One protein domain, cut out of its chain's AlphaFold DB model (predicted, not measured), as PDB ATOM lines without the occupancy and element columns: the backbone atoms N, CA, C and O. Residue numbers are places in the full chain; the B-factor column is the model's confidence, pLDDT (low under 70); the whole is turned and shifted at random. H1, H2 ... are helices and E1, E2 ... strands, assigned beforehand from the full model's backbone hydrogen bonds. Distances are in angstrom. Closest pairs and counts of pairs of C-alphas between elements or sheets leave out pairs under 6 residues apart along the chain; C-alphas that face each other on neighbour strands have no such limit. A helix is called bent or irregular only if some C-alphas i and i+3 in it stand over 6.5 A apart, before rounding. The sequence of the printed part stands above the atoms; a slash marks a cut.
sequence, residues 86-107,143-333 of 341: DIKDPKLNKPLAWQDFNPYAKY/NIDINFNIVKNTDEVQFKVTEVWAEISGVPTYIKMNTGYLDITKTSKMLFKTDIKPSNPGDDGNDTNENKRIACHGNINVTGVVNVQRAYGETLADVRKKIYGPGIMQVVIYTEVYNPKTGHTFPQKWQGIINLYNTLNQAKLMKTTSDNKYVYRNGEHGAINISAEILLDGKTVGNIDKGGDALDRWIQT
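This is residues 86 to 107 and 143 to 333 of the 341 residues of an uncharacterized protein of Prevotella stercorea CAG:629 (UniProt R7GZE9). One long sheet curls and folds back on itself like a flattened, only partly closed barrel: E11, E10, E1, E5 and E4 face E6, E7 and E12, with E2 as the hinge. The small hairpin E8 and E9 and the short strand E3 lie towards one end, the turn between E6 and E7 lies at the other, and H2 packs on E10. The printed part has 213 residues, with two named helices and twelve named strands in the order E1 E2 E3 E4 E5 H1 E6 E7 H2 E8 E9 E10 E11 E12. The class is mostly strand; the large mixed sheet runs E11 E10 E1 E5 E4 E2 E6 E7 E12. The whole is compact, with a radius of gyration of the C-alphas of 18.3 A, but elongated, spanning 64 by 41 by 34 A.

Residues 86 to 107 hold no named element. E1, residues 143 to 152, begins at C-alpha 143 (158.109, 197.784, 237.953) and is 29.4 A long. E2, residues 159 to 172, spans 37.6 A, bends by 52 degrees at residue 162 and runs on into E3, residues 174 to 176. E4, residues 187 to 198, spans 33.5 A and E5, residues 213 to 222, 28.5 A. H1, residues 236 to 240, precedes E6, residues 248 to 258, 31.7 A, and E7, residues 265 to 275, 32.3 A. H2, residues 277 to 283, E8, residues 286 to 288, and E9, residues 295 to 297, follow. E10, residues 301 to 312, spans 30.8 A and bends by 56 degrees at residue 308. E11 is residues 317 to 319; E12, residues 328 to 332, ends at C-alpha 332 (169.638, 204.573, 266.645).

The folded sheet, one sheet bent back into two leaves, is twisted. E10 and E1 are parallel, with N 304 and O 145 at 2.8 A; its other neighbour pairs are antiparallel. Across E1 and E5, N 146 and O 218 are 2.8 A apart; across E2 and E6, N 252 and O 165 are 2.8 A apart. E4 pairs with E2 over residues 187 to 194 and with E5 over 195 to 198. The closest C-alphas of edge strands E11 and E12, Val 317 and Trp 330, are 5.9 A apart. H2 is on the sheet over E10 at a height of 7.2 A; H1 is only just not on it, with 4 pairs of C-alphas within 10 A. In both helices every O i to N i+4 pair is within hydrogen-bond range. E3 pairs with no named strand.

The C-alphas farthest apart, Thr 262 and Asp 291, are 65.4 A apart. Residues 108 to 142 are not printed; C-alphas 107 and 143 are 17.7 A apart. The links E4 to E5 and E5 to H1 are long. The mean pLDDT of the printed part is 85.2; residues 93 to 96, 200 to 204 and 314 to 333 are under 70.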
ATOM      1  N   ASP A  86     179.656 204.028 243.247       88.00
ATOM      2  CA  ASP A  86     180.061 203.924 244.649       88.00
ATOM      3  C   ASP A  86     179.314 204.985 245.486       88.00
ATOM      4  O   ASP A  86     178.914 206.019 244.960       88.00
ATOM      5  N   ILE A  87     179.141 204.775 246.799       82.06
ATOM      6  CA  ILE A  87     178.344 205.677 247.671       82.06
ATOM      7  C   ILE A  87     178.820 207.143 247.666       82.06
ATOM      8  O   ILE A  87     178.060 208.057 247.970       82.06
ATOM      9  N   LYS A  88     180.101 207.365 247.346       82.19
ATOM     10  CA  LYS A  88     180.737 208.690 247.283       82.19
ATOM     11  C   LYS A  88     180.830 209.243 245.860       82.19
ATOM     12  O   LYS A  88     181.462 210.279 245.667       82.19
ATOM     13  N   ASP A  89     180.293 208.538 244.867       86.31
ATOM     14  CA  ASP A  89     180.329 209.000 243.485       86.31
ATOM     15  C   ASP A  89     179.452 210.256 243.349       86.31
ATOM     16  O   ASP A  89     178.273 210.213 243.704       86.31
ATOM     17  N   PRO A  90     179.986 211.379 242.837       82.12
ATOM     18  CA  PRO A  90     179.227 212.621 242.692       82.12
ATOM     19  C   PRO A  90     178.055 212.510 241.709       82.12
ATOM     20  O   PRO A  90     177.194 213.385 241.696       82.12
ATOM     21  N   LYS A  91     178.025 211.474 240.862       82.69
ATOM     22  CA  LYS A  91     176.906 211.201 239.957       82.69
ATOM     23  C   LYS A  91     175.748 210.516 240.662       82.69
ATOM     24  O   LYS A  91     174.668 210.473 240.084       82.69
ATOM     25  N   LEU A  92     175.946 209.954 241.856       78.06
ATOM     26  CA  LEU A  92     174.835 209.448 242.651       78.06
ATOM     27  C   LEU A  92     173.965 210.646 243.037       78.06
ATOM     28  O   LEU A  92     174.457 211.584 243.662       78.06
ATOM     29  N   ASN A  93     172.680 210.617 242.669       66.38
ATOM     30  CA  ASN A  93     171.776 211.767 242.797       66.38
ATOM     31  C   ASN A  93     171.610 212.291 244.246       66.38
ATOM     32  O   ASN A  93     171.008 213.345 244.448       66.38
ATOM     33  N   LYS A  94     172.168 211.606 245.259       65.81
ATOM     34  CA  LYS A  94     172.369 212.134 246.613       65.81
ATOM     35  C   LYS A  94     173.638 211.581 247.287       65.81
ATOM     36  O   LYS A  94     173.856 210.370 247.250       65.81
ATOM     37  N   PRO A  95     174.401 212.415 248.023       58.91
ATOM     38  CA  PRO A  95     175.354 211.927 249.012       58.91
ATOM     39  C   PRO A  95     174.597 211.319 250.202       58.91
ATOM     40  O   PRO A  95     173.773 211.971 250.844       58.91
ATOM     41  N   LEU A  96     174.874 210.052 250.500       66.94
ATOM     42  CA  LEU A  96     174.222 209.320 251.582       66.94
ATOM     43  C   LEU A  96     175.051 209.432 252.868       66.94
ATOM     44  O   LEU A  96     176.052 208.742 253.044       66.94
ATOM     45  N   ALA A  97     174.639 210.307 253.789       72.25
ATOM     46  CA  ALA A  97     175.258 210.453 255.112       72.25
ATOM     47  C   ALA A  97     174.696 209.424 256.115       72.25
ATOM     48  O   ALA A  97     174.158 209.776 257.172       72.25
ATOM     49  N   TRP A  98     174.764 208.134 255.775       80.00
ATOM     50  CA  TRP A  98     174.246 207.039 256.598       80.00
ATOM     51  C   TRP A  98     175.210 205.861 256.710       80.00
ATOM     52  O   TRP A  98     176.219 205.793 256.013       80.00
ATOM     53  N   GLN A  99     174.908 204.939 257.624       82.88
ATOM     54  CA  GLN A  99     175.711 203.735 257.777       82.88
ATOM     55  C   GLN A  99     175.294 202.745 256.697       82.88
ATOM     56  O   GLN A  99     174.149 202.324 256.664       82.88
ATOM     57  N   ASP A 100     176.214 202.375 255.818       85.19
ATOM     58  CA  ASP A 100     175.942 201.385 254.781       85.19
ATOM     59  C   ASP A 100     176.102 199.962 255.346       85.19
ATOM     60  O   ASP A 100     177.211 199.566 255.718       85.19
ATOM     61  N   PHE A 101     175.010 199.194 255.428       83.12
ATOM     62  CA  PHE A 101     175.048 197.791 255.883       83.12
ATOM     63  C   PHE A 101     175.347 196.792 254.761       83.12
ATOM     64  O   PHE A 101     175.658 195.631 255.040       83.12
ATOM     65  N   ASN A 102     175.325 197.236 253.505       85.94
ATOM     66  CA  ASN A 102     175.688 196.446 252.333       85.94
ATOM     67  C   ASN A 102     176.831 197.118 251.543       85.94
ATOM     68  O   ASN A 102     176.706 197.290 250.329       85.94
ATOM     69  N   PRO A 103     177.982 197.444 252.176       87.50
ATOM     70  CA  PRO A 103     179.044 198.235 251.542       87.50
ATOM     71  C   PRO A 103     179.766 197.487 250.411       87.50
ATOM     72  O   PRO A 103     180.548 198.074 249.672       87.50
ATOM     73  N   TYR A 104     179.533 196.176 250.287       85.31
ATOM     74  CA  TYR A 104     180.049 195.356 249.193       85.31
ATOM     75  C   TYR A 104     179.270 195.562 247.882       85.31
ATOM     76  O   TYR A 104     179.776 195.207 246.819       85.31
ATOM     77  N   ALA A 105     178.041 196.088 247.949       91.19
ATOM     78  CA  ALA A 105     177.171 196.296 246.800       91.19
ATOM     79  C   ALA A 105     177.216 197.760 246.349       91.19
ATOM     80  O   ALA A 105     177.103 198.682 247.157       91.19
ATOM     81  N   LYS A 106     177.342 197.968 245.039       93.12
ATOM     82  CA  LYS A 106     177.277 199.297 244.425       93.12
ATOM     83  C   LYS A 106     175.829 199.752 244.238       93.12
ATOM     84  O   LYS A 106     174.907 198.942 244.322       93.12
ATOM     85  N   TYR A 107     175.640 201.039 243.975       91.81
ATOM     86  CA  TYR A 107     174.332 201.663 243.806       91.81
ATOM     87  C   TYR A 107     173.932 201.748 242.336       91.81
ATOM     88  O   TYR A 107     174.733 202.145 241.491       91.81
ATOM     89  N   ASN A 143     158.553 196.722 237.067       94.88
ATOM     90  CA  ASN A 143     158.109 197.784 237.953       94.88
ATOM     91  C   ASN A 143     157.667 197.160 239.283       94.88
ATOM     92  O   ASN A 143     156.879 196.212 239.291       94.88
ATOM     93  N   ILE A 144     158.223 197.623 240.399       96.06
ATOM     94  CA  ILE A 144     157.981 197.037 241.717       96.06
ATOM     95  C   ILE A 144     157.493 198.112 242.676       96.06
ATOM     96  O   ILE A 144     158.235 199.039 243.004       96.06
ATOM     97  N   ASP A 145     156.281 197.913 243.184       97.00
ATOM     98  CA  ASP A 145     155.754 198.664 244.316       97.00
ATOM     99  C   ASP A 145     156.257 198.070 245.629       97.00
ATOM    100  O   ASP A 145     156.223 196.857 245.845       97.00
ATOM    101  N   ILE A 146     156.720 198.924 246.530       96.69
ATOM    102  CA  ILE A 146     157.261 198.541 247.831       96.69
ATOM    103  C   ILE A 146     156.451 199.258 248.899       96.69
ATOM    104  O   ILE A 146     156.486 200.482 248.988       96.69
ATOM    105  N   ASN A 147     155.741 198.491 249.720       94.94
ATOM    106  CA  ASN A 147     154.850 199.013 250.751       94.94
ATOM    107  C   ASN A 147     155.312 198.561 252.136       94.94
ATOM    108  O   ASN A 147     155.525 197.368 252.365       94.94
ATOM    109  N   PHE A 148     155.411 199.500 253.072       91.94
ATOM    110  CA  PHE A 148     155.626 199.228 254.496       91.94
ATOM    111  C   PHE A 148     154.991 200.329 255.347       91.94
ATOM    112  O   PHE A 148     154.530 201.342 254.826       91.94
ATOM    113  N   ASN A 149     154.923 200.127 256.663       90.38
ATOM    114  CA  ASN A 149     154.298 201.095 257.561       90.38
ATOM    115  C   ASN A 149     155.210 201.451 258.732       90.38
ATOM    116  O   ASN A 149     155.903 200.589 259.277       90.38
ATOM    117  N   ILE A 150     155.147 202.714 259.145       90.81
ATOM    118  CA  ILE A 150     155.735 203.224 260.382       90.81
ATOM    119  C   ILE A 150     154.598 203.488 261.364       90.81
ATOM    120  O   ILE A 150     153.652 204.202 261.050       90.81
ATOM    121  N   VAL A 151     154.690 202.934 262.563       89.88
ATOM    122  CA  VAL A 151     153.826 203.243 263.698       89.88
ATOM    123  C   VAL A 151     154.581 204.173 264.639       89.88
ATOM    124  O   VAL A 151     155.736 203.938 264.985       89.88
ATOM    125  N   LYS A 152     153.919 205.247 265.051       89.62
ATOM    126  CA  LYS A 152     154.479 206.294 265.894       89.62
ATOM    127  C   LYS A 152     153.912 206.188 267.303       89.62
ATOM    128  O   LYS A 152     152.699 206.252 267.498       89.62
ATOM    129  N   ASN A 153     154.796 206.099 268.285       88.00
ATOM    130  CA  ASN A 153     154.481 206.312 269.686       88.00
ATOM    131  C   ASN A 153     154.898 207.734 270.077       88.00
ATOM    132  O   ASN A 153     156.063 208.006 270.335       88.00
ATOM    133  N   THR A 154     153.931 208.647 270.100       85.25
ATOM    134  CA  THR A 154     154.164 210.061 270.433       85.25
ATOM    135  C   THR A 154     153.776 210.424 271.868       85.25
ATOM    136  O   THR A 154     153.619 211.601 272.184       85.25
ATOM    137  N   ASP A 155     153.590 209.426 272.738       84.44
ATOM    138  CA  ASP A 155     153.028 209.635 274.077       84.44
ATOM    139  C   ASP A 155     154.021 210.340 275.015       84.44
ATOM    140  O   ASP A 155     153.629 211.181 275.822       84.44
ATOM    141  N   GLU A 156     155.318 210.040 274.880       80.44
ATOM    142  CA  GLU A 156     156.379 210.691 275.661       80.44
ATOM    143  C   GLU A 156     157.082 211.824 274.905       80.44
ATOM    144  O   GLU A 156     157.517 212.805 275.515       80.44
ATOM    145  N   VAL A 157     157.243 211.674 273.589       83.62
ATOM    146  CA  VAL A 157     157.965 212.613 272.729       83.62
ATOM    147  C   VAL A 157     157.147 212.861 271.475       83.62
ATOM    148  O   VAL A 157     156.837 211.941 270.724       83.62
ATOM    149  N   GLN A 158     156.820 214.124 271.223       89.12
ATOM    150  CA  GLN A 158     156.151 214.516 269.991       89.12
ATOM    151  C   GLN A 158     157.166 214.635 268.858       89.12
ATOM    152  O   GLN A 158     158.206 215.278 269.008       89.12
ATOM    153  N   PHE A 159     156.848 214.039 267.717       90.50
ATOM    154  CA  PHE A 159     157.640 214.166 266.504       90.50
ATOM    155  C   PHE A 159     156.773 213.902 265.272       90.50
ATOM    156  O   PHE A 159     155.728 213.242 265.344       90.50
ATOM    157  N   LYS A 160     157.263 214.361 264.123       92.00
ATOM    158  CA  LYS A 160     156.728 214.018 262.801       92.00
ATOM    159  C   LYS A 160     157.828 213.463 261.904       92.00
ATOM    160  O   LYS A 160     158.988 213.860 262.023       92.00
ATOM    161  N   VAL A 161     157.461 212.561 261.009       93.00
ATOM    162  CA  VAL A 161     158.283 212.013 259.934       93.00
ATOM    163  C   VAL A 161     158.240 212.981 258.758       93.00
ATOM    164  O   VAL A 161     157.177 213.288 258.227       93.00
ATOM    165  N   THR A 162     159.400 213.482 258.355       92.38
ATOM    166  CA  THR A 162     159.517 214.463 257.267       92.38
ATOM    167  C   THR A 162     159.922 213.819 255.952       92.38
ATOM    168  O   THR A 162     159.503 214.267 254.887       92.38
ATOM    169  N   GLU A 163     160.734 212.765 256.007       92.62
ATOM    170  CA  GLU A 163     161.240 212.093 254.819       92.62
ATOM    171  C   GLU A 163     161.612 210.646 255.142       92.62
ATOM    172  O   GLU A 163     162.142 210.353 256.215       92.62
ATOM    173  N   VAL A 164     161.367 209.744 254.196       92.38
ATOM    174  CA  VAL A 164     161.806 208.353 254.289       92.38
ATOM    175  C   VAL A 164     162.488 207.960 252.983       92.38
ATOM    176  O   VAL A 164     161.979 208.188 251.883       92.38
ATOM    177  N   TRP A 165     163.679 207.394 253.127       91.69
ATOM    178  CA  TRP A 165     164.457 206.791 252.053       91.69
ATOM    179  C   TRP A 165     164.663 205.321 252.362       91.69
ATOM    180  O   TRP A 165     164.759 204.930 253.526       91.69
ATOM    181  N   ALA A 166     164.782 204.512 251.323       91.50
ATOM    182  CA  ALA A 166     165.141 203.120 251.474       91.50
ATOM    183  C   ALA A 166     166.117 202.688 250.382       91.50
ATOM    184  O   ALA A 166     166.166 203.261 249.296       91.50
ATOM    185  N   GLU A 167     166.908 201.668 250.682       92.06
ATOM    186  CA  GLU A 167     167.673 200.931 249.689       92.06
ATOM    187  C   GLU A 167     167.319 199.449 249.761       92.06
ATOM    188  O   GLU A 167     167.163 198.887 250.848       92.06
ATOM    189  N   ILE A 168     167.215 198.804 248.603       93.75
ATOM    190  CA  ILE A 168     167.012 197.358 248.505       93.75
ATOM    191  C   ILE A 168     168.220 196.712 247.835       93.75
ATOM    192  O   ILE A 168     168.610 197.081 246.725       93.75
ATOM    193  N   SER A 169     168.834 195.749 248.522       95.06
ATOM    194  CA  SER A 169     169.966 194.982 247.997       95.06
ATOM    195  C   SER A 169     169.508 193.743 247.238       95.06
ATOM    196  O   SER A 169     168.501 193.124 247.578       95.06
ATOM    197  N   GLY A 170     170.296 193.326 246.246       95.25
ATOM    198  CA  GLY A 170     170.039 192.101 245.486       95.25
ATOM    199  C   GLY A 170     169.472 192.332 244.089       95.25
ATOM    200  O   GLY A 170     168.920 191.400 243.517       95.25
ATOM    201  N   VAL A 171     169.591 193.532 243.525       96.00
ATOM    202  CA  VAL A 171     169.135 193.833 242.160       96.00
ATOM    203  C   VAL A 171     170.162 193.309 241.149       96.00
ATOM    204  O   VAL A 171     171.290 193.811 241.153       96.00
ATOM    205  N   PRO A 172     169.840 192.323 240.286       95.38
ATOM    206  CA  PRO A 172     170.761 191.856 239.249       95.38
ATOM    207  C   PRO A 172     171.140 192.989 238.299       95.38
ATOM    208  O   PRO A 172     170.271 193.662 237.743       95.38
ATOM    209  N   THR A 173     172.431 193.208 238.074       94.25
ATOM    210  CA  THR A 173     172.856 194.326 237.221       94.25
ATOM    211  C   THR A 173     172.756 194.011 235.741       94.25
ATOM    212  O   THR A 173     172.669 194.940 234.951       94.25
ATOM    213  N   TYR A 174     172.762 192.731 235.366       92.81
ATOM    214  CA  TYR A 174     172.857 192.280 233.982       92.81
ATOM    215  C   TYR A 174     171.616 191.517 233.525       92.81
ATOM    216  O   TYR A 174     171.140 190.614 234.223       92.81
ATOM    217  N   ILE A 175     171.157 191.826 232.313       92.19
ATOM    218  CA  ILE A 175     170.085 191.112 231.620       92.19
ATOM    219  C   ILE A 175     170.483 190.785 230.180       92.19
ATOM    220  O   ILE A 175     170.868 191.650 229.395       92.19
ATOM    221  N   LYS A 176     170.334 189.518 229.797       91.56
ATOM    222  CA  LYS A 176     170.491 189.077 228.410       91.56
ATOM    223  C   LYS A 176     169.251 189.455 227.609       91.56
ATOM    224  O   LYS A 176     168.176 188.920 227.869       91.56
ATOM    225  N   MET A 177     169.399 190.309 226.597       89.62
ATOM    226  CA  MET A 177     168.253 190.907 225.898       89.62
ATOM    227  C   MET A 177     167.342 189.874 225.228       89.62
ATOM    228  O   MET A 177     166.128 189.905 225.394       89.62
ATOM    229  N   ASN A 178     167.926 188.908 224.511       86.88
ATOM    230  CA  ASN A 178     167.156 187.944 223.721       86.88
ATOM    231  C   ASN A 178     166.346 186.947 224.571       86.88
ATOM    232  O   ASN A 178     165.382 186.375 224.072       86.88
ATOM    233  N   THR A 179     166.752 186.684 225.816       88.38
ATOM    234  CA  THR A 179     166.104 185.672 226.674       88.38
ATOM    235  C   THR A 179     165.507 186.238 227.958       88.38
ATOM    236  O   THR A 179     164.764 185.531 228.630       88.38
ATOM    237  N   GLY A 180     165.851 187.470 228.335       90.12
ATOM    238  CA  GLY A 180     165.518 188.050 229.637       90.12
ATOM    239  C   GLY A 180     166.238 187.384 230.816       90.12
ATOM    240  O   GLY A 180     165.813 187.545 231.957       90.12
ATOM    241  N   TYR A 181     167.293 186.600 230.562       93.62
ATOM    242  CA  TYR A 181     168.014 185.901 231.628       93.62
ATOM    243  C   TYR A 181     168.891 186.863 232.421       93.62
ATOM    244  O   TYR A 181     169.617 187.670 231.842       93.62
ATOM    245  N   LEU A 182     168.844 186.721 233.739       94.44
ATOM    246  CA  LEU A 182     169.525 187.561 234.710       94.44
ATOM    247  C   LEU A 182     170.798 186.880 235.215       94.44
ATOM    248  O   LEU A 182     170.804 185.670 235.461       94.44
ATOM    249  N   ASP A 183     171.854 187.661 235.438       91.75
ATOM    250  CA  ASP A 183     173.010 187.213 236.222       91.75
ATOM    251  C   ASP A 183     172.794 187.560 237.701       91.75
ATOM    252  O   ASP A 183     173.117 188.650 238.168       91.75
ATOM    253  N   ILE A 184     172.239 186.611 238.456       91.00
ATOM    254  CA  ILE A 184     171.961 186.788 239.888       91.00
ATOM    255  C   ILE A 184     173.214 186.708 240.775       91.00
ATOM    256  O   ILE A 184     173.110 186.888 241.986       91.00
ATOM    257  N   THR A 185     174.391 186.426 240.204       89.25
ATOM    258  CA  THR A 185     175.664 186.431 240.948       89.25
ATOM    259  C   THR A 185     176.262 187.831 241.054       89.25
ATOM    260  O   THR A 185     177.093 188.088 241.925       89.25
ATOM    261  N   LYS A 186     175.809 188.752 240.195       89.19
ATOM    262  CA  LYS A 186     176.226 190.153 240.163       89.19
ATOM    263  C   LYS A 186     175.040 191.037 240.506       89.19
ATOM    264  O   LYS A 186     174.276 191.463 239.642       89.19
ATOM    265  N   THR A 187     174.890 191.306 241.794       94.75
ATOM    266  CA  THR A 187     173.826 192.170 242.296       94.75
ATOM    267  C   THR A 187     174.371 193.492 242.804       94.75
ATOM    268  O   THR A 187     175.444 193.548 243.400       94.75
ATOM    269  N   SER A 188     173.584 194.539 242.623       95.50
ATOM    270  CA  SER A 188     173.761 195.849 243.241       95.50
ATOM    271  C   SER A 188     172.565 196.154 244.142       95.50
ATOM    272  O   SER A 188     171.707 195.295 244.385       95.50
ATOM    273  N   LYS A 189     172.524 197.370 244.667       93.81
ATOM    274  CA  LYS A 189     171.397 197.889 245.426       93.81
ATOM    275  C   LYS A 189     170.827 199.130 244.767       93.81
ATOM    276  O   LYS A 189     171.544 199.857 244.085       93.81
ATOM    277  N   MET A 190     169.539 199.354 244.964       92.69
ATOM    278  CA  MET A 190     168.850 200.523 244.438       92.69
ATOM    279  C   MET A 190     168.334 201.360 245.596       92.69
ATOM    280  O   MET A 190     167.613 200.851 246.455       92.69
ATOM    281  N   LEU A 191     168.740 202.625 245.608       89.19
ATOM    282  CA  LEU A 191     168.196 203.661 246.475       89.19
ATOM    283  C   LEU A 191     166.845 204.109 245.913       89.19
ATOM    284  O   LEU A 191     166.710 204.191 244.701       89.19
ATOM    285  N   PHE A 192     165.879 204.443 246.762       90.62
ATOM    286  CA  PHE A 192     164.631 205.085 246.359       90.62
ATOM    287  C   PHE A 192     164.058 205.931 247.498       90.62
ATOM    288  O   PHE A 192     164.246 205.642 248.684       90.62
ATOM    289  N   LYS A 193     163.365 207.009 247.129       90.44
ATOM    290  CA  LYS A 193     162.569 207.801 248.066       90.44
ATOM    291  C   LYS A 193     161.191 207.170 248.180       90.44
ATOM    292  O   LYS A 193     160.669 206.673 247.185       90.44
ATOM    293  N   THR A 194     160.608 207.202 249.369       92.75
ATOM    294  CA  THR A 194     159.224 206.766 249.548       92.75
ATOM    295  C   THR A 194     158.294 207.963 249.642       92.75
ATOM    296  O   THR A 194     158.596 208.930 250.350       92.75
ATOM    297  N   ASP A 195     157.131 207.843 249.028       93.12
ATOM    298  CA  ASP A 195     155.981 208.667 249.348       93.12
ATOM    299  C   ASP A 195     155.445 208.252 250.720       93.12
ATOM    300  O   ASP A 195     155.226 207.068 250.996       93.12
ATOM    301  N   ILE A 196     155.265 209.234 251.603       92.94
ATOM    302  CA  ILE A 196     154.745 209.023 252.953       92.94
ATOM    303  C   ILE A 196     153.359 209.645 253.070       92.94
ATOM    304  O   ILE A 196     153.148 210.790 252.671       92.94
ATOM    305  N   LYS A 197     152.411 208.890 253.619       91.19
ATOM    306  CA  LYS A 197     151.053 209.369 253.889       91.19
ATOM    307  C   LYS A 197     150.617 208.953 255.290       91.19
ATOM    308  O   LYS A 197     150.761 207.775 255.632       91.19
ATOM    309  N   PRO A 198     150.071 209.864 256.109       89.12
ATOM    310  CA  PRO A 198     149.338 209.468 257.302       89.12
ATOM    311  C   PRO A 198     148.224 208.478 256.942       89.12
ATOM    312  O   PRO A 198     147.647 208.545 255.859       89.12
ATOM    313  N   SER A 199     147.954 207.518 257.823       76.38
ATOM    314  CA  SER A 199     147.012 206.421 257.546       76.38
ATOM    315  C   SER A 199     145.853 206.329 258.541       76.38
ATOM    316  O   SER A 199     145.198 205.287 258.610       76.38
ATOM    317  N   ASN A 200     145.568 207.395 259.304       69.44
ATOM    318  CA  ASN A 200     144.325 207.448 260.075       69.44
ATOM    319  C   ASN A 200     143.155 207.914 259.182       69.44
ATOM    320  O   ASN A 200     143.370 208.641 258.210       69.44
ATOM    321  N   PRO A 201     141.902 207.533 259.500       51.16
ATOM    322  CA  PRO A 201     140.735 207.990 258.750       51.16
ATOM    323  C   PRO A 201     140.598 209.521 258.766       51.16
ATOM    324  O   PRO A 201     140.455 210.108 259.836       51.16
ATOM    325  N   GLY A 202     140.585 210.146 257.583       57.97
ATOM    326  CA  GLY A 202     140.380 211.592 257.407       57.97
ATOM    327  C   GLY A 202     141.654 212.439 257.325       57.97
ATOM    328  O   GLY A 202     141.546 213.655 257.189       57.97
ATOM    329  N   ASP A 203     142.836 211.821 257.389       66.00
ATOM    330  CA  ASP A 203     144.102 212.537 257.242       66.00
ATOM    331  C   ASP A 203     144.451 212.752 255.758       66.00
ATOM    332  O   ASP A 203     144.844 211.816 255.061       66.00
ATOM    333  N   ASP A 204     144.379 214.003 255.303       62.84
ATOM    334  CA  ASP A 204     144.956 214.459 254.037       62.84
ATOM    335  C   ASP A 204     146.170 215.360 254.334       62.84
ATOM    336  O   ASP A 204     146.056 216.349 255.058       62.84
ATOM    337  N   GLY A 205     147.344 215.050 253.767       78.06
ATOM    338  CA  GLY A 205     148.533 215.913 253.843       78.06
ATOM    339  C   GLY A 205     149.778 215.273 254.466       78.06
ATOM    340  O   GLY A 205     149.962 214.058 254.426       78.06
ATOM    341  N   ASN A 206     150.677 216.119 254.979       87.31
ATOM    342  CA  ASN A 206     151.948 215.708 255.586       87.31
ATOM    343  C   ASN A 206     151.749 215.147 257.003       87.31
ATOM    344  O   ASN A 206     150.767 215.466 257.668       87.31
ATOM    345  N   ASP A 207     152.724 214.378 257.492       89.25
ATOM    346  CA  ASP A 207     152.729 213.914 258.882       89.25
ATOM    347  C   ASP A 207     152.783 215.075 259.896       89.25
ATOM    348  O   ASP A 207     153.445 216.098 259.692       89.25
ATOM    349  N   THR A 208     152.115 214.880 261.027       88.50
ATOM    350  CA  THR A 208     152.003 215.808 262.160       88.50
ATOM    351  C   THR A 208     152.406 215.106 263.458       88.50
ATOM    352  O   THR A 208     152.671 213.911 263.480       88.50
ATOM    353  N   ASN A 209     152.425 215.807 264.591       86.12
ATOM    354  CA  ASN A 209     152.735 215.175 265.882       86.12
ATOM    355  C   ASN A 209     151.641 214.200 266.372       86.12
ATOM    356  O   ASN A 209     151.872 213.411 267.292       86.12
ATOM    357  N   GLU A 210     150.453 214.254 265.770       85.69
ATOM    358  CA  GLU A 210     149.255 213.540 266.219       85.69
ATOM    359  C   GLU A 210     149.056 212.218 265.478       85.69
ATOM    360  O   GLU A 210     148.526 211.264 266.055       85.69
ATOM    361  N   ASN A 211     149.512 212.121 264.223       89.56
ATOM    362  CA  ASN A 211     149.317 210.897 263.454       89.56
ATOM    363  C   ASN A 211     150.107 209.750 264.091       89.56
ATOM    364  O   ASN A 211     151.285 209.894 264.431       89.56
ATOM    365  N   LYS A 212     149.456 208.593 264.225       89.44
ATOM    366  CA  LYS A 212     150.021 207.408 264.880       89.44
ATOM    367  C   LYS A 212     150.561 206.383 263.891       89.44
ATOM    368  O   LYS A 212     151.253 205.460 264.301       89.44
ATOM    369  N   ARG A 213     150.262 206.516 262.597       91.06
ATOM    370  CA  ARG A 213     150.693 205.550 261.583       91.06
ATOM    371  C   ARG A 213     150.892 206.202 260.225       91.06
ATOM    372  O   ARG A 213     150.006 206.907 259.745       91.06
ATOM    373  N   ILE A 214     152.020 205.901 259.595       92.62
ATOM    374  CA  ILE A 214     152.444 206.400 258.290       92.62
ATOM    375  C   ILE A 214     152.570 205.214 257.342       92.62
ATOM    376  O   ILE A 214     153.292 204.260 257.630       92.62
ATOM    377  N   ALA A 215     151.864 205.278 256.221       92.88
ATOM    378  CA  ALA A 215     152.065 204.381 255.098       92.88
ATOM    379  C   ALA A 215     153.219 204.912 254.243       92.88
ATOM    380  O   ALA A 215     153.240 206.092 253.886       92.88
ATOM    381  N   CYS A 216     154.167 204.037 253.927       94.12
ATOM    382  CA  CYS A 216     155.299 204.327 253.061       94.12
ATOM    383  C   CYS A 216     155.159 203.505 251.779       94.12
ATOM    384  O   CYS A 216     155.017 202.281 251.838       94.12
ATOM    385  N   HIS A 217     155.231 204.180 250.636       95.69
ATOM    386  CA  HIS A 217     155.193 203.565 249.313       95.69
ATOM    387  C   HIS A 217     156.413 204.002 248.509       95.69
ATOM    388  O   HIS A 217     156.728 205.184 248.432       95.69
ATOM    389  N   GLY A 218     157.138 203.043 247.948       94.25
ATOM    390  CA  GLY A 218     158.183 203.284 246.961       94.25
ATOM    391  C   GLY A 218     157.840 202.577 245.657       94.25
ATOM    392  O   GLY A 218     157.204 201.526 245.675       94.25
ATOM    393  N   ASN A 219     158.302 203.124 244.539       94.50
ATOM    394  CA  ASN A 219     158.204 202.485 243.233       94.50
ATOM    395  C   ASN A 219     159.588 202.476 242.579       94.50
ATOM    396  O   ASN A 219     160.267 203.503 242.552       94.50
ATOM    397  N   ILE A 220     160.016 201.311 242.098       93.69
ATOM    398  CA  ILE A 220     161.308 201.140 241.428       93.69
ATOM    399  C   ILE A 220     161.151 200.362 240.124       93.69
ATOM    400  O   ILE A 220     160.304 199.477 240.016       93.69
ATOM    401  N   ASN A 221     162.021 200.634 239.153       92.81
ATOM    402  CA  ASN A 221     162.145 199.844 237.928       92.81
ATOM    403  C   ASN A 221     163.479 199.098 237.933       92.81
ATOM    404  O   ASN A 221     164.547 199.693 237.806       92.81
ATOM    405  N   VAL A 222     163.421 197.776 238.074       92.81
ATOM    406  CA  VAL A 222     164.605 196.910 238.201       92.81
ATOM    407  C   VAL A 222     164.466 195.660 237.353       92.81
ATOM    408  O   VAL A 222     163.387 195.304 236.919       92.81
ATOM    409  N   THR A 223     165.549 194.937 237.101       90.94
ATOM    410  CA  THR A 223     165.492 193.616 236.435       90.94
ATOM    411  C   THR A 223     164.825 192.536 237.297       90.94
ATOM    412  O   THR A 223     164.330 191.539 236.775       90.94
ATOM    413  N   GLY A 224     164.834 192.727 238.615       92.25
ATOM    414  CA  GLY A 224     164.287 191.837 239.631       92.25
ATOM    415  C   GLY A 224     164.987 192.074 240.969       92.25
ATOM    416  O   GLY A 224     165.892 192.904 241.068       92.25
ATOM    417  N   VAL A 225     164.593 191.325 242.000       95.19
ATOM    418  CA  VAL A 225     165.241 191.362 243.320       95.19
ATOM    419  C   VAL A 225     165.526 189.939 243.782       95.19
ATOM    420  O   VAL A 225     164.613 189.132 243.974       95.19
ATOM    421  N   VAL A 226     166.807 189.625 243.956       94.50
ATOM    422  CA  VAL A 226     167.292 188.349 244.486       94.50
ATOM    423  C   VAL A 226     166.902 188.223 245.949       94.50
ATOM    424  O   VAL A 226     167.161 189.108 246.759       94.50
ATOM    425  N   ASN A 227     166.289 187.088 246.283       91.88
ATOM    426  CA  ASN A 227     165.904 186.789 247.651       91.88
ATOM    427  C   ASN A 227     167.133 186.521 248.542       91.88
ATOM    428  O   ASN A 227     168.209 186.164 248.054       91.88
ATOM    429  N   VAL A 228     166.951 186.634 249.856       88.88
ATOM    430  CA  VAL A 228     167.940 186.269 250.868       88.88
ATOM    431  C   VAL A 228     168.344 184.812 250.672       88.88
ATOM    432  O   VAL A 228     167.526 183.891 250.703       88.88
ATOM    433  N   GLN A 229     169.636 184.615 250.433       86.19
ATOM    434  CA  GLN A 229     170.186 183.308 250.110       86.19
ATOM    435  C   GLN A 229     170.338 182.457 251.370       86.19
ATOM    436  O   GLN A 229     170.769 182.942 252.420       86.19
ATOM    437  N   ARG A 230     170.037 181.164 251.244       88.44
ATOM    438  CA  ARG A 230     170.275 180.148 252.272       88.44
ATOM    439  C   ARG A 230     171.509 179.338 251.895       88.44
ATOM    440  O   ARG A 230     171.503 178.652 250.876       88.44
ATOM    441  N   ALA A 231     172.555 179.421 252.705       87.00
ATOM    442  CA  ALA A 231     173.754 178.615 252.528       87.00
ATOM    443  C   ALA A 231     173.506 177.161 252.962       87.00
ATOM    444  O   ALA A 231     172.581 176.857 253.723       87.00
ATOM    445  N   TYR A 232     174.346 176.248 252.470       88.62
ATOM    446  CA  TYR A 232     174.275 174.839 252.846       88.62
ATOM    447  C   TYR A 232     174.436 174.676 254.365       88.62
ATOM    448  O   TYR A 232     175.391 175.182 254.949       88.62
ATOM    449  N   GLY A 233     173.498 173.966 254.995       89.50
ATOM    450  CA  GLY A 233     173.496 173.724 256.441       89.50
ATOM    451  C   GLY A 233     172.831 174.809 257.299       89.50
ATOM    452  O   GLY A 233     172.585 174.549 258.472       89.50
ATOM    453  N   GLU A 234     172.471 175.975 256.750       91.69
ATOM    454  CA  GLU A 234     171.732 176.994 257.513       91.69
ATOM    455  C   GLU A 234     170.287 176.555 257.773       91.69
ATOM    456  O   GLU A 234     169.619 176.002 256.892       91.69
ATOM    457  N   THR A 235     169.759 176.841 258.961       90.94
ATOM    458  CA  THR A 235     168.324 176.720 259.254       90.94
ATOM    459  C   THR A 235     167.563 177.951 258.751       90.94
ATOM    460  O   THR A 235     168.151 178.988 258.452       90.94
ATOM    461  N   LEU A 236     166.228 177.881 258.680       86.50
ATOM    462  CA  LEU A 236     165.423 179.076 258.385       86.50
ATOM    463  C   LEU A 236     165.593 180.163 259.455       86.50
ATOM    464  O   LEU A 236     165.561 181.343 259.126       86.50
ATOM    465  N   ALA A 237     165.825 179.782 260.715       85.00
ATOM    466  CA  ALA A 237     166.103 180.735 261.783       85.00
ATOM    467  C   ALA A 237     167.424 181.491 261.554       85.00
ATOM    468  O   ALA A 237     167.505 182.676 261.867       85.00
ATOM    469  N   ASP A 238     168.432 180.841 260.969       88.12
ATOM    470  CA  ASP A 238     169.705 181.486 260.627       88.12
ATOM    471  C   ASP A 238     169.544 182.450 259.449       88.12
ATOM    472  O   ASP A 238     170.028 183.578 259.506       88.12
ATOM    473  N   VAL A 239     168.791 182.052 258.415       86.81
ATOM    474  CA  VAL A 239     168.468 182.923 257.268       86.81
ATOM    475  C   VAL A 239     167.722 184.173 257.719       86.81
ATOM    476  O   VAL A 239     168.035 185.274 257.263       86.81
ATOM    477  N   ARG A 240     166.774 184.020 258.649       82.62
ATOM    478  CA  ARG A 240     166.039 185.149 259.230       82.62
ATOM    479  C   ARG A 240     166.986 186.108 259.945       82.62
ATOM    480  O   ARG A 240     166.830 187.301 259.792       82.62
ATOM    481  N   LYS A 241     168.038 185.635 260.618       83.25
ATOM    482  CA  LYS A 241     169.020 186.489 261.323       83.25
ATOM    483  C   LYS A 241     169.966 187.290 260.429       83.25
ATOM    484  O   LYS A 241     170.773 188.060 260.951       83.25
ATOM    485  N   LYS A 242     169.895 187.145 259.106       87.38
ATOM    486  CA  LYS A 242     170.746 187.913 258.191       87.38
ATOM    487  C   LYS A 242     170.318 189.377 258.145       87.38
ATOM    488  O   LYS A 242     169.136 189.677 258.029       87.38
ATOM    489  N   ILE A 243     171.313 190.259 258.209       85.69
ATOM    490  CA  ILE A 243     171.159 191.726 258.216       85.69
ATOM    491  C   ILE A 243     171.934 192.409 257.080       85.69
ATOM    492  O   ILE A 243     171.998 193.629 257.018       85.69
ATOM    493  N   TYR A 244     172.577 191.623 256.221       88.88
ATOM    494  CA  TYR A 244     173.284 192.067 255.025       88.88
ATOM    495  C   TYR A 244     173.167 190.967 253.963       88.88
ATOM    496  O   TYR A 244     172.930 189.799 254.293       88.88
ATOM    497  N   GLY A 245     173.334 191.329 252.697       90.94
ATOM    498  CA  GLY A 245     173.152 190.415 251.569       90.94
ATOM    499  C   GLY A 245     172.026 190.845 250.620       90.94
ATOM    500  O   GLY A 245     171.289 191.790 250.910       90.94
ATOM    501  N   PRO A 246     171.858 190.135 249.491       92.75
ATOM    502  CA  PRO A 246     170.660 190.237 248.665       92.75
ATOM    503  C   PRO A 246     169.380 190.023 249.481       92.75
ATOM    504  O   PRO A 246     169.364 189.199 250.396       92.75
ATOM    505  N   GLY A 247     168.313 190.749 249.147       92.00
ATOM    506  CA  GLY A 247     167.016 190.656 249.819       92.00
ATOM    507  C   GLY A 247     166.961 191.331 251.192       92.00
ATOM    508  O   GLY A 247     165.983 191.162 251.917       92.00
ATOM    509  N   ILE A 248     167.993 192.091 251.559       92.25
ATOM    510  CA  ILE A 248     167.978 192.967 252.729       92.25
ATOM    511  C   ILE A 248     167.648 194.388 252.277       92.25
ATOM    512  O   ILE A 248     168.262 194.912 251.342       92.25
ATOM    513  N   MET A 249     166.681 195.001 252.955       92.69
ATOM    514  CA  MET A 249     166.302 196.396 252.764       92.69
ATOM    515  C   MET A 249     166.779 197.219 253.952       92.69
ATOM    516  O   MET A 249     166.650 196.790 255.096       92.69
ATOM    517  N   GLN A 250     167.315 198.402 253.689       90.06
ATOM    518  CA  GLN A 250     167.642 199.382 254.715       90.06
ATOM    519  C   GLN A 250     166.735 200.597 254.544       90.06
ATOM    520  O   GLN A 250     166.489 201.033 253.424       90.06
ATOM    521  N   VAL A 251     166.237 201.136 255.653       90.06
ATOM    522  CA  VAL A 251     165.337 202.292 255.691       90.06
ATOM    523  C   VAL A 251     165.975 203.386 256.528       90.06
ATOM    524  O   VAL A 251     166.514 203.119 257.605       90.06
ATOM    525  N   VAL A 252     165.902 204.619 256.043       89.88
ATOM    526  CA  VAL A 252     166.354 205.818 256.741       89.88
ATOM    527  C   VAL A 252     165.178 206.768 256.891       89.88
ATOM    528  O   VAL A 252     164.561 207.168 255.905       89.88
ATOM    529  N   ILE A 253     164.867 207.112 258.138       90.50
ATOM    530  CA  ILE A 253     163.700 207.911 258.513       90.50
ATOM    531  C   ILE A 253     164.202 209.228 259.091       90.50
ATOM    532  O   ILE A 253     164.940 209.239 260.078       90.50
ATOM    533  N   TYR A 254     163.793 210.333 258.487       91.31
ATOM    534  CA  TYR A 254     164.053 211.679 258.972       91.31
ATOM    535  C   TYR A 254     162.826 212.192 259.716       91.31
ATOM    536  O   TYR A 254     161.684 212.003 259.287       91.31
ATOM    537  N   THR A 255     163.072 212.829 260.853       90.19
ATOM    538  CA  THR A 255     162.041 213.344 261.751       90.19
ATOM    539  C   THR A 255     162.369 214.748 262.224       90.19
ATOM    540  O   THR A 255     163.538 215.118 262.311       90.19
ATOM    541  N   GLU A 256     161.338 215.505 262.580       91.12
ATOM    542  CA  GLU A 256     161.457 216.692 263.426       91.12
ATOM    543  C   GLU A 256     160.891 216.354 264.803       91.12
ATOM    544  O   GLU A 256     159.702 216.048 264.930       91.12
ATOM    545  N   VAL A 257     161.745 216.399 265.821       87.19
ATOM    546  CA  VAL A 257     161.403 216.044 267.200       87.19
ATOM    547  C   VAL A 257     161.205 217.311 268.014       87.19
ATOM    548  O   VAL A 257     162.039 218.214 267.990       87.19
ATOM    549  N   TYR A 258     160.092 217.395 268.738       85.06
ATOM    550  CA  TYR A 258     159.769 218.528 269.594       85.06
ATOM    551  C   TYR A 258     160.439 218.392 270.964       85.06
ATOM    552  O   TYR A 258     160.256 217.399 271.671       85.06
ATOM    553  N   ASN A 259     161.184 219.422 271.371       82.94
ATOM    554  CA  ASN A 259     161.759 219.515 272.703       82.94
ATOM    555  C   ASN A 259     160.865 220.380 273.611       82.94
ATOM    556  O   ASN A 259     160.888 221.609 273.499       82.94
ATOM    557  N   PRO A 260     160.140 219.790 274.579       78.81
ATOM    558  CA  PRO A 260     159.249 220.549 275.454       78.81
ATOM    559  C   PRO A 260     159.992 221.492 276.409       78.81
ATOM    560  O   PRO A 260     159.396 222.436 276.918       78.81
ATOM    561  N   LYS A 261     161.289 221.265 276.668       82.12
ATOM    562  CA  LYS A 261     162.088 222.121 277.559       82.12
ATOM    563  C   LYS A 261     162.507 223.423 276.888       82.12
ATOM    564  O   LYS A 261     162.647 224.431 277.571       82.12
ATOM    565  N   THR A 262     162.753 223.389 275.580       83.25
ATOM    566  CA  THR A 262     163.214 224.556 274.815       83.25
ATOM    567  C   THR A 262     162.113 225.164 273.950       83.25
ATOM    568  O   THR A 262     162.254 226.299 273.518       83.25
ATOM    569  N   GLY A 263     161.022 224.432 273.695       83.50
ATOM    570  CA  GLY A 263     159.941 224.848 272.800       83.50
ATOM    571  C   GLY A 263     160.295 224.768 271.310       83.50
ATOM    572  O   GLY A 263     159.492 225.186 270.480       83.50
ATOM    573  N   HIS A 264     161.468 224.231 270.963       85.50
ATOM    574  CA  HIS A 264     161.962 224.133 269.590       85.50
ATOM    575  C   HIS A 264     161.903 222.698 269.062       85.50
ATOM    576  O   HIS A 264     161.975 221.736 269.831       85.50
ATOM    577  N   THR A 265     161.811 222.557 267.741       86.19
ATOM    578  CA  THR A 265     162.018 221.283 267.052       86.19
ATOM    579  C   THR A 265     163.467 221.144 266.600       86.19
ATOM    580  O   THR A 265     164.144 222.140 266.336       86.19
ATOM    581  N   PHE A 266     163.954 219.911 266.512       85.19
ATOM    582  CA  PHE A 266     165.272 219.603 265.962       85.19
ATOM    583  C   PHE A 266     165.192 218.389 265.027       85.19
ATOM    584  O   PHE A 266     164.346 217.510 265.238       85.19
ATOM    585  N   PRO A 267     166.024 218.334 263.973       87.44
ATOM    586  CA  PRO A 267     166.051 217.197 263.070       87.44
ATOM    587  C   PRO A 267     166.668 215.979 263.760       87.44
ATOM    588  O   PRO A 267     167.662 216.082 264.476       87.44
ATOM    589  N   GLN A 268     166.108 214.803 263.498       84.50
ATOM    590  CA  GLN A 268     166.668 213.532 263.937       84.50
ATOM    591  C   GLN A 268     166.531 212.479 262.842       84.50
ATOM    592  O   GLN A 268     165.531 212.431 262.123       84.50
ATOM    593  N   LYS A 269     167.556 211.635 262.716       86.56
ATOM    594  CA  LYS A 269     167.646 210.569 261.721       86.56
ATOM    595  C   LYS A 269     167.664 209.212 262.409       86.56
ATOM    596  O   LYS A 269     168.398 209.004 263.375       86.56
ATOM    597  N   TRP A 270     166.934 208.273 261.831       85.12
ATOM    598  CA  TRP A 270     166.849 206.896 262.287       85.12
ATOM    599  C   TRP A 270     167.176 205.924 261.164       85.12
ATOM    600  O   TRP A 270     166.910 206.221 259.999       85.12
ATOM    601  N   GLN A 271     167.740 204.762 261.503       85.69
ATOM    602  CA  GLN A 271     168.070 203.722 260.531       85.69
ATOM    603  C   GLN A 271     167.534 202.358 260.965       85.69
ATOM    604  O   GLN A 271     167.597 201.983 262.138       85.69
ATOM    605  N   GLY A 272     167.041 201.601 259.992       81.75
ATOM    606  CA  GLY A 272     166.564 200.241 260.179       81.75
ATOM    607  C   GLY A 272     166.953 199.322 259.049       81.75
ATOM    608  O   GLY A 272     167.215 199.762 257.934       81.75
ATOM    609  N   ILE A 273     166.958 198.035 259.354       86.75
ATOM    610  CA  ILE A 273     167.233 196.951 258.422       86.75
ATOM    611  C   ILE A 273     166.066 195.980 258.503       86.75
ATOM    612  O   ILE A 273     165.692 195.584 259.602       86.75
ATOM    613  N   ILE A 274     165.550 195.573 257.349       87.62
ATOM    614  CA  ILE A 274     164.464 194.608 257.207       87.62
ATOM    615  C   ILE A 274     164.965 193.449 256.347       87.62
ATOM    616  O   ILE A 274     165.416 193.632 255.210       87.62
ATOM    617  N   ASN A 275     164.866 192.235 256.878       90.38
ATOM    618  CA  ASN A 275     165.097 191.016 256.115       90.38
ATOM    619  C   ASN A 275     163.833 190.636 255.328       90.38
ATOM    620  O   ASN A 275     162.826 190.226 255.910       90.38
ATOM    621  N   LEU A 276     163.888 190.732 253.996       91.44
ATOM    622  CA  LEU A 276     162.728 190.512 253.129       91.44
ATOM    623  C   LEU A 276     162.522 189.044 252.723       91.44
ATOM    624  O   LEU A 276     161.770 188.789 251.784       91.44
ATOM    625  N   TYR A 277     163.150 188.066 253.390       89.81
ATOM    626  CA  TYR A 277     163.124 186.661 252.956       89.81
ATOM    627  C   TYR A 277     161.712 186.131 252.661       89.81
ATOM    628  O   TYR A 277     161.453 185.575 251.588       89.81
ATOM    629  N   ASN A 278     160.780 186.314 253.604       87.44
ATOM    630  CA  ASN A 278     159.397 185.863 253.431       87.44
ATOM    631  C   ASN A 278     158.659 186.715 252.398       87.44
ATOM    632  O   ASN A 278     157.990 186.164 251.526       87.44
ATOM    633  N   THR A 279     158.830 188.037 252.459       90.94
ATOM    634  CA  THR A 279     158.178 188.988 251.555       90.94
ATOM    635  C   THR A 279     158.535 188.711 250.096       90.94
ATOM    636  O   THR A 279     157.653 188.631 249.250       90.94
ATOM    637  N   LEU A 280     159.812 188.468 249.792       92.62
ATOM    638  CA  LEU A 280     160.278 188.162 248.438       92.62
ATOM    639  C   LEU A 280     159.858 186.757 247.977       92.62
ATOM    640  O   LEU A 280     159.543 186.573 246.800       92.62
ATOM    641  N   ASN A 281     159.785 185.775 248.888       90.12
ATOM    642  CA  ASN A 281     159.236 184.449 248.573       90.12
ATOM    643  C   ASN A 281     157.745 184.510 248.216       90.12
ATOM    644  O   ASN A 281     157.291 183.769 247.343       90.12
ATOM    645  N   GLN A 282     156.986 185.385 248.877       91.88
ATOM    646  CA  GLN A 282     155.570 185.613 248.587       91.88
ATOM    647  C   GLN A 282     155.381 186.417 247.297       91.88
ATOM    648  O   GLN A 282     154.542 186.046 246.477       91.88
ATOM    649  N   ALA A 283     156.197 187.454 247.084       93.81
ATOM    650  CA  ALA A 283     156.132 188.324 245.910       93.81
ATOM    651  C   ALA A 283     156.472 187.599 244.596       93.81
ATOM    652  O   ALA A 283     155.992 187.999 243.539       93.81
ATOM    653  N   LYS A 284     157.292 186.533 244.647       93.81
ATOM    654  CA  LYS A 284     157.670 185.700 243.484       93.81
ATOM    655  C   LYS A 284     158.103 186.537 242.275       93.81
ATOM    656  O   LYS A 284     157.673 186.291 241.150       93.81
ATOM    657  N   LEU A 285     158.964 187.525 242.513       94.38
ATOM    658  CA  LEU A 285     159.395 188.491 241.496       94.38
ATOM    659  C   LEU A 285     160.188 187.849 240.353       94.38
ATOM    660  O   LEU A 285     160.168 188.335 239.224       94.38
ATOM    661  N   MET A 286     160.867 186.737 240.630       93.88
ATOM    662  CA  MET A 286     161.706 186.023 239.674       93.88
ATOM    663  C   MET A 286     161.373 184.535 239.646       93.88
ATOM    664  O   MET A 286     160.882 183.969 240.626       93.88
ATOM    665  N   LYS A 287     161.689 183.899 238.522       92.88
ATOM    666  CA  LYS A 287     161.496 182.475 238.282       92.88
ATOM    667  C   LYS A 287     162.786 181.846 237.780       92.88
ATOM    668  O   LYS A 287     163.467 182.391 236.915       92.88
ATOM    669  N   THR A 288     163.088 180.669 238.310       91.81
ATOM    670  CA  THR A 288     164.189 179.833 237.836       91.81
ATOM    671  C   THR A 288     163.662 178.849 236.792       91.81
ATOM    672  O   THR A 288     162.549 178.328 236.916       91.81
ATOM    673  N   THR A 289     164.437 178.600 235.740       90.56
ATOM    674  CA  THR A 289     164.148 177.544 234.764       90.56
ATOM    675  C   THR A 289     164.153 176.165 235.425       90.56
ATOM    676  O   THR A 289     164.791 175.954 236.453       90.56
ATOM    677  N   SER A 290     163.448 175.196 234.834       90.06
ATOM    678  CA  SER A 290     163.302 173.843 235.397       90.06
ATOM    679  C   SER A 290     164.621 173.077 235.534       90.06
ATOM    680  O   SER A 290     164.719 172.158 236.338       90.06
ATOM    681  N   ASP A 291     165.633 173.444 234.747       90.00
ATOM    682  CA  ASP A 291     166.992 172.903 234.833       90.00
ATOM    683  C   ASP A 291     167.871 173.623 235.876       90.00
ATOM    684  O   ASP A 291     169.041 173.274 236.030       90.00
ATOM    685  N   ASN A 292     167.316 174.610 236.588       85.69
ATOM    686  CA  ASN A 292     167.978 175.459 237.579       85.69
ATOM    687  C   ASN A 292     169.183 176.258 237.058       85.69
ATOM    688  O   ASN A 292     170.010 176.708 237.852       85.69
ATOM    689  N   LYS A 293     169.307 176.444 235.737       88.06
ATOM    690  CA  LYS A 293     170.464 177.133 235.140       88.06
ATOM    691  C   LYS A 293     170.264 178.626 234.940       88.06
ATOM    692  O   LYS A 293     171.247 179.362 234.927       88.06
ATOM    693  N   TYR A 294     169.026 179.065 234.748       91.81
ATOM    694  CA  TYR A 294     168.723 180.442 234.384       91.81
ATOM    695  C   TYR A 294     167.624 181.011 235.268       91.81
ATOM    696  O   TYR A 294     166.725 180.298 235.711       91.81
ATOM    697  N   VAL A 295     167.692 182.318 235.492       93.12
ATOM    698  CA  VAL A 295     166.694 183.081 236.241       93.12
ATOM    699  C   VAL A 295     166.198 184.213 235.356       93.12
ATOM    700  O   VAL A 295     166.988 184.815 234.635       93.12
ATOM    701  N   TYR A 296     164.902 184.490 235.389       93.31
ATOM    702  CA  TYR A 296     164.271 185.599 234.676       93.31
ATOM    703  C   TYR A 296     163.161 186.209 235.537       93.31
ATOM    704  O   TYR A 296     162.701 185.593 236.503       93.31
ATOM    705  N   ARG A 297     162.734 187.431 235.209       93.19
ATOM    706  CA  ARG A 297     161.600 188.080 235.883       93.19
ATOM    707  C   ARG A 297     160.307 187.281 235.684       93.19
ATOM    708  O   ARG A 297     160.081 186.716 234.619       93.19
ATOM    709  N   ASN A 298     159.441 187.250 236.690       92.44
ATOM    710  CA  ASN A 298     158.187 186.488 236.649       92.44
ATOM    711  C   ASN A 298     156.979 187.319 236.155       92.44
ATOM    712  O   ASN A 298     155.913 186.761 235.924       92.44
ATOM    713  N   GLY A 299     157.137 188.637 235.978       91.69
ATOM    714  CA  GLY A 299     156.078 189.552 235.537       91.69
ATOM    715  C   GLY A 299     156.616 190.945 235.204       91.69
ATOM    716  O   GLY A 299     157.795 191.223 235.426       91.69
ATOM    717  N   GLU A 300     155.783 191.787 234.590       93.00
ATOM    718  CA  GLU A 300     156.108 193.198 234.277       93.00
ATOM    719  C   GLU A 300     155.945 194.093 235.503       93.00
ATOM    720  O   GLU A 300     156.734 195.009 235.706       93.00
ATOM    721  N   HIS A 301     154.995 193.738 236.364       94.75
ATOM    722  CA  HIS A 301     154.745 194.380 237.644       94.75
ATOM    723  C   HIS A 301     154.964 193.388 238.790       94.75
ATOM    724  O   HIS A 301     154.860 192.167 238.615       94.75
ATOM    725  N   GLY A 302     155.288 193.906 239.967       94.62
ATOM    726  CA  GLY A 302     155.410 193.144 241.201       94.62
ATOM    727  C   GLY A 302     155.154 194.032 242.411       94.62
ATOM    728  O   GLY A 302     155.245 195.250 242.326       94.62
ATOM    729  N   ALA A 303     154.848 193.416 243.549       96.06
ATOM    730  CA  ALA A 303     154.656 194.140 244.797       96.06
ATOM    731  C   ALA A 303     155.401 193.449 245.942       96.06
ATOM    732  O   ALA A 303     155.294 192.236 246.134       96.06
ATOM    733  N   ILE A 304     156.140 194.234 246.718       95.44
ATOM    734  CA  ILE A 304     156.792 193.847 247.965       95.44
ATOM    735  C   ILE A 304     155.978 194.483 249.093       95.44
ATOM    736  O   ILE A 304     156.148 195.655 249.419       95.44
ATOM    737  N   ASN A 305     155.080 193.702 249.689       93.81
ATOM    738  CA  ASN A 305     154.230 194.156 250.789       93.81
ATOM    739  C   ASN A 305     154.807 193.676 252.120       93.81
ATOM    740  O   ASN A 305     154.644 192.518 252.504       93.81
ATOM    741  N   ILE A 306     155.519 194.562 252.809       90.50
ATOM    742  CA  ILE A 306     156.186 194.260 254.073       90.50
ATOM    743  C   ILE A 306     155.152 194.365 255.192       90.50
ATOM    744  O   ILE A 306     154.618 195.435 255.477       90.50
ATOM    745  N   SER A 307     154.865 193.229 255.826       83.19
ATOM    746  CA  SER A 307     153.911 193.151 256.936       83.19
ATOM    747  C   SER A 307     154.487 193.635 258.266       83.19
ATOM    748  O   SER A 307     153.723 193.950 259.175       83.19
ATOM    749  N   ALA A 308     155.815 193.641 258.400       78.50
ATOM    750  CA  ALA A 308     156.495 194.173 259.571       78.50
ATOM    751  C   ALA A 308     156.276 195.690 259.666       78.50
ATOM    752  O   ALA A 308     156.358 196.402 258.661       78.50
ATOM    753  N   GLU A 309     155.976 196.175 260.869       82.94
ATOM    754  CA  GLU A 309     155.734 197.593 261.132       82.94
ATOM    755  C   GLU A 309     156.894 198.194 261.921       82.94
ATOM    756  O   GLU A 309     157.342 197.647 262.924       82.94
ATOM    757  N   ILE A 310     157.348 199.363 261.487       83.69
ATOM    758  CA  ILE A 310     158.444 200.090 262.122       83.69
ATOM    759  C   ILE A 310     157.884 200.867 263.312       83.69
ATOM    760  O   ILE A 310     157.082 201.768 263.093       83.69
ATOM    761  N   LEU A 311     158.292 200.582 264.551       85.00
ATOM    762  CA  LEU A 311     157.877 201.379 265.712       85.00
ATOM    763  C   LEU A 311     158.877 202.505 265.968       85.00
ATOM    764  O   LEU A 311     160.052 202.253 266.222       85.00
ATOM    765  N   LEU A 312     158.400 203.742 265.981       85.88
ATOM    766  CA  LEU A 312     159.198 204.926 266.277       85.88
ATOM    767  C   LEU A 312     158.618 205.641 267.497       85.88
ATOM    768  O   LEU A 312     157.445 206.002 267.466       85.88
ATOM    769  N   ASP A 313     159.398 205.847 268.560       78.31
ATOM    770  CA  ASP A 313     158.899 206.448 269.817       78.31
ATOM    771  C   ASP A 313     159.504 207.828 270.152       78.31
ATOM    772  O   ASP A 313     159.275 208.393 271.221       78.31
ATOM    773  N   GLY A 314     160.304 208.380 269.234       69.38
ATOM    774  CA  GLY A 314     160.980 209.669 269.399       69.38
ATOM    775  C   GLY A 314     162.247 209.625 270.265       69.38
ATOM    776  O   GLY A 314     162.976 210.615 270.309       69.38
ATOM    777  N   LYS A 315     162.560 208.496 270.914       69.25
ATOM    778  CA  LYS A 315     163.819 208.256 271.650       69.25
ATOM    779  C   LYS A 315     164.610 207.080 271.094       69.25
ATOM    780  O   LYS A 315     165.836 207.111 271.109       69.25
ATOM    781  N   THR A 316     163.911 206.082 270.582       64.94
ATOM    782  CA  THR A 316     164.411 204.848 270.001       64.94
ATOM    783  C   THR A 316     163.599 204.493 268.755       64.94
ATOM    784  O   THR A 316     162.507 205.016 268.509       64.94
ATOM    785  N   VAL A 317     164.149 203.580 267.956       54.72
ATOM    786  CA  VAL A 317     163.363 202.846 266.963       54.72
ATOM    787  C   VAL A 317     163.363 201.388 267.372       54.72
ATOM    788  O   VAL A 317     164.413 200.830 267.696       54.72
ATOM    789  N   GLY A 318     162.182 200.789 267.372       57.12
ATOM    790  CA  GLY A 318     161.950 199.402 267.732       57.12
ATOM    791  C   GLY A 318     160.979 198.730 266.767       57.12
ATOM    792  O   GLY A 318     160.633 199.264 265.715       57.12
ATOM    793  N   ASN A 319     160.528 197.537 267.138       53.72
ATOM    794  CA  ASN A 319     159.504 196.801 266.404       53.72
ATOM    795  C   ASN A 319     158.214 196.742 267.228       53.72
ATOM    796  O   ASN A 319     158.279 196.656 268.458       53.72
ATOM    797  N   ILE A 320     157.057 196.713 266.564       51.94
ATOM    798  CA  ILE A 320     155.865 196.132 267.186       51.94
ATOM    799  C   ILE A 320     155.938 194.643 266.898       51.94
ATOM    800  O   ILE A 320     155.658 194.209 265.783       51.94
ATOM    801  N   ASP A 321     156.330 193.860 267.899       46.47
ATOM    802  CA  ASP A 321     156.390 192.410 267.764       46.47
ATOM    803  C   ASP A 321     154.966 191.847 267.597       46.47
ATOM    804  O   ASP A 321     154.262 191.536 268.557       46.47
ATOM    805  N   LYS A 322     154.495 191.801 266.347       45.75
ATOM    806  CA  LYS A 322     153.207 191.214 265.949       45.75
ATOM    807  C   LYS A 322     153.339 189.726 265.596       45.75
ATOM    808  O   LYS A 322     152.417 189.166 265.009       45.75
ATOM    809  N   GLY A 323     154.460 189.076 265.937       41.94
ATOM    810  CA  GLY A 323     154.687 187.655 265.646       41.94
ATOM    811  C   GLY A 323     155.015 187.363 264.177       41.94
ATOM    812  O   GLY A 323     154.595 186.340 263.639       41.94
ATOM    813  N   GLY A 324     155.739 188.268 263.512       50.53
ATOM    814  CA  GLY A 324     156.195 188.101 262.132       50.53
ATOM    815  C   GLY A 324     157.580 187.455 262.030       50.53
ATOM    816  O   GLY A 324     158.467 187.711 262.832       50.53
ATOM    817  N   ASP A 325     157.786 186.646 260.991       52.94
ATOM    818  CA  ASP A 325     159.043 185.931 260.718       52.94
ATOM    819  C   ASP A 325     160.132 186.797 260.027       52.94
ATOM    820  O   ASP A 325     161.149 186.257 259.575       52.94
ATOM    821  N   ALA A 326     159.914 188.110 259.872       54.78
ATOM    822  CA  ALA A 326     160.899 189.057 259.342       54.78
ATOM    823  C   ALA A 326     161.831 189.523 260.470       54.78
ATOM    824  O   ALA A 326     161.388 189.756 261.591       54.78
ATOM    825  N   LEU A 327     163.129 189.628 260.189       59.53
ATOM    826  CA  LEU A 327     164.087 190.139 261.161       59.53
ATOM    827  C   LEU A 327     164.325 191.619 260.907       59.53
ATOM    828  O   LEU A 327     164.910 191.987 259.887       59.53
ATOM    829  N   ASP A 328     163.901 192.424 261.873       60.50
ATOM    830  CA  ASP A 328     164.086 193.866 261.866       60.50
ATOM    831  C   ASP A 328     165.200 194.230 262.850       60.50
ATOM    832  O   ASP A 328     165.118 193.931 264.046       60.50
ATOM    833  N   ARG A 329     166.273 194.855 262.356       61.12
ATOM    834  CA  ARG A 329     167.336 195.402 263.209       61.12
ATOM    835  C   ARG A 329     167.316 196.917 263.122       61.12
ATOM    836  O   ARG A 329     167.630 197.489 262.082       61.12
ATOM    837  N   TRP A 330     167.010 197.549 264.247       64.94
ATOM    838  CA  TRP A 330     166.962 199.000 264.384       64.94
ATOM    839  C   TRP A 330     168.245 199.527 265.004       64.94
ATOM    840  O   TRP A 330     168.770 198.953 265.962       64.94
ATOM    841  N   ILE A 331     168.775 200.601 264.426       58.03
ATOM    842  CA  ILE A 331     169.989 201.252 264.903       58.03
ATOM    843  C   ILE A 331     169.672 202.731 265.063       58.03
ATOM    844  O   ILE A 331     169.432 203.461 264.099       58.03
ATOM    845  N   GLN A 332     169.672 203.162 266.319       62.88
ATOM    846  CA  GLN A 332     169.638 204.573 266.645       62.88
ATOM    847  C   GLN A 332     170.933 205.215 266.157       62.88
ATOM    848  O   GLN A 332     172.025 204.716 266.431       62.88
ATOM    849  N   THR A 333     170.803 206.315 265.422       62.41
ATOM    850  CA  THR A 333     171.941 207.173 265.108       62.41
ATOM    851  C   THR A 333     171.824 208.476 265.860       62.41
ATOM    852  O   THR A 333     170.742 209.061 265.892       62.41
TER     853      THR A 333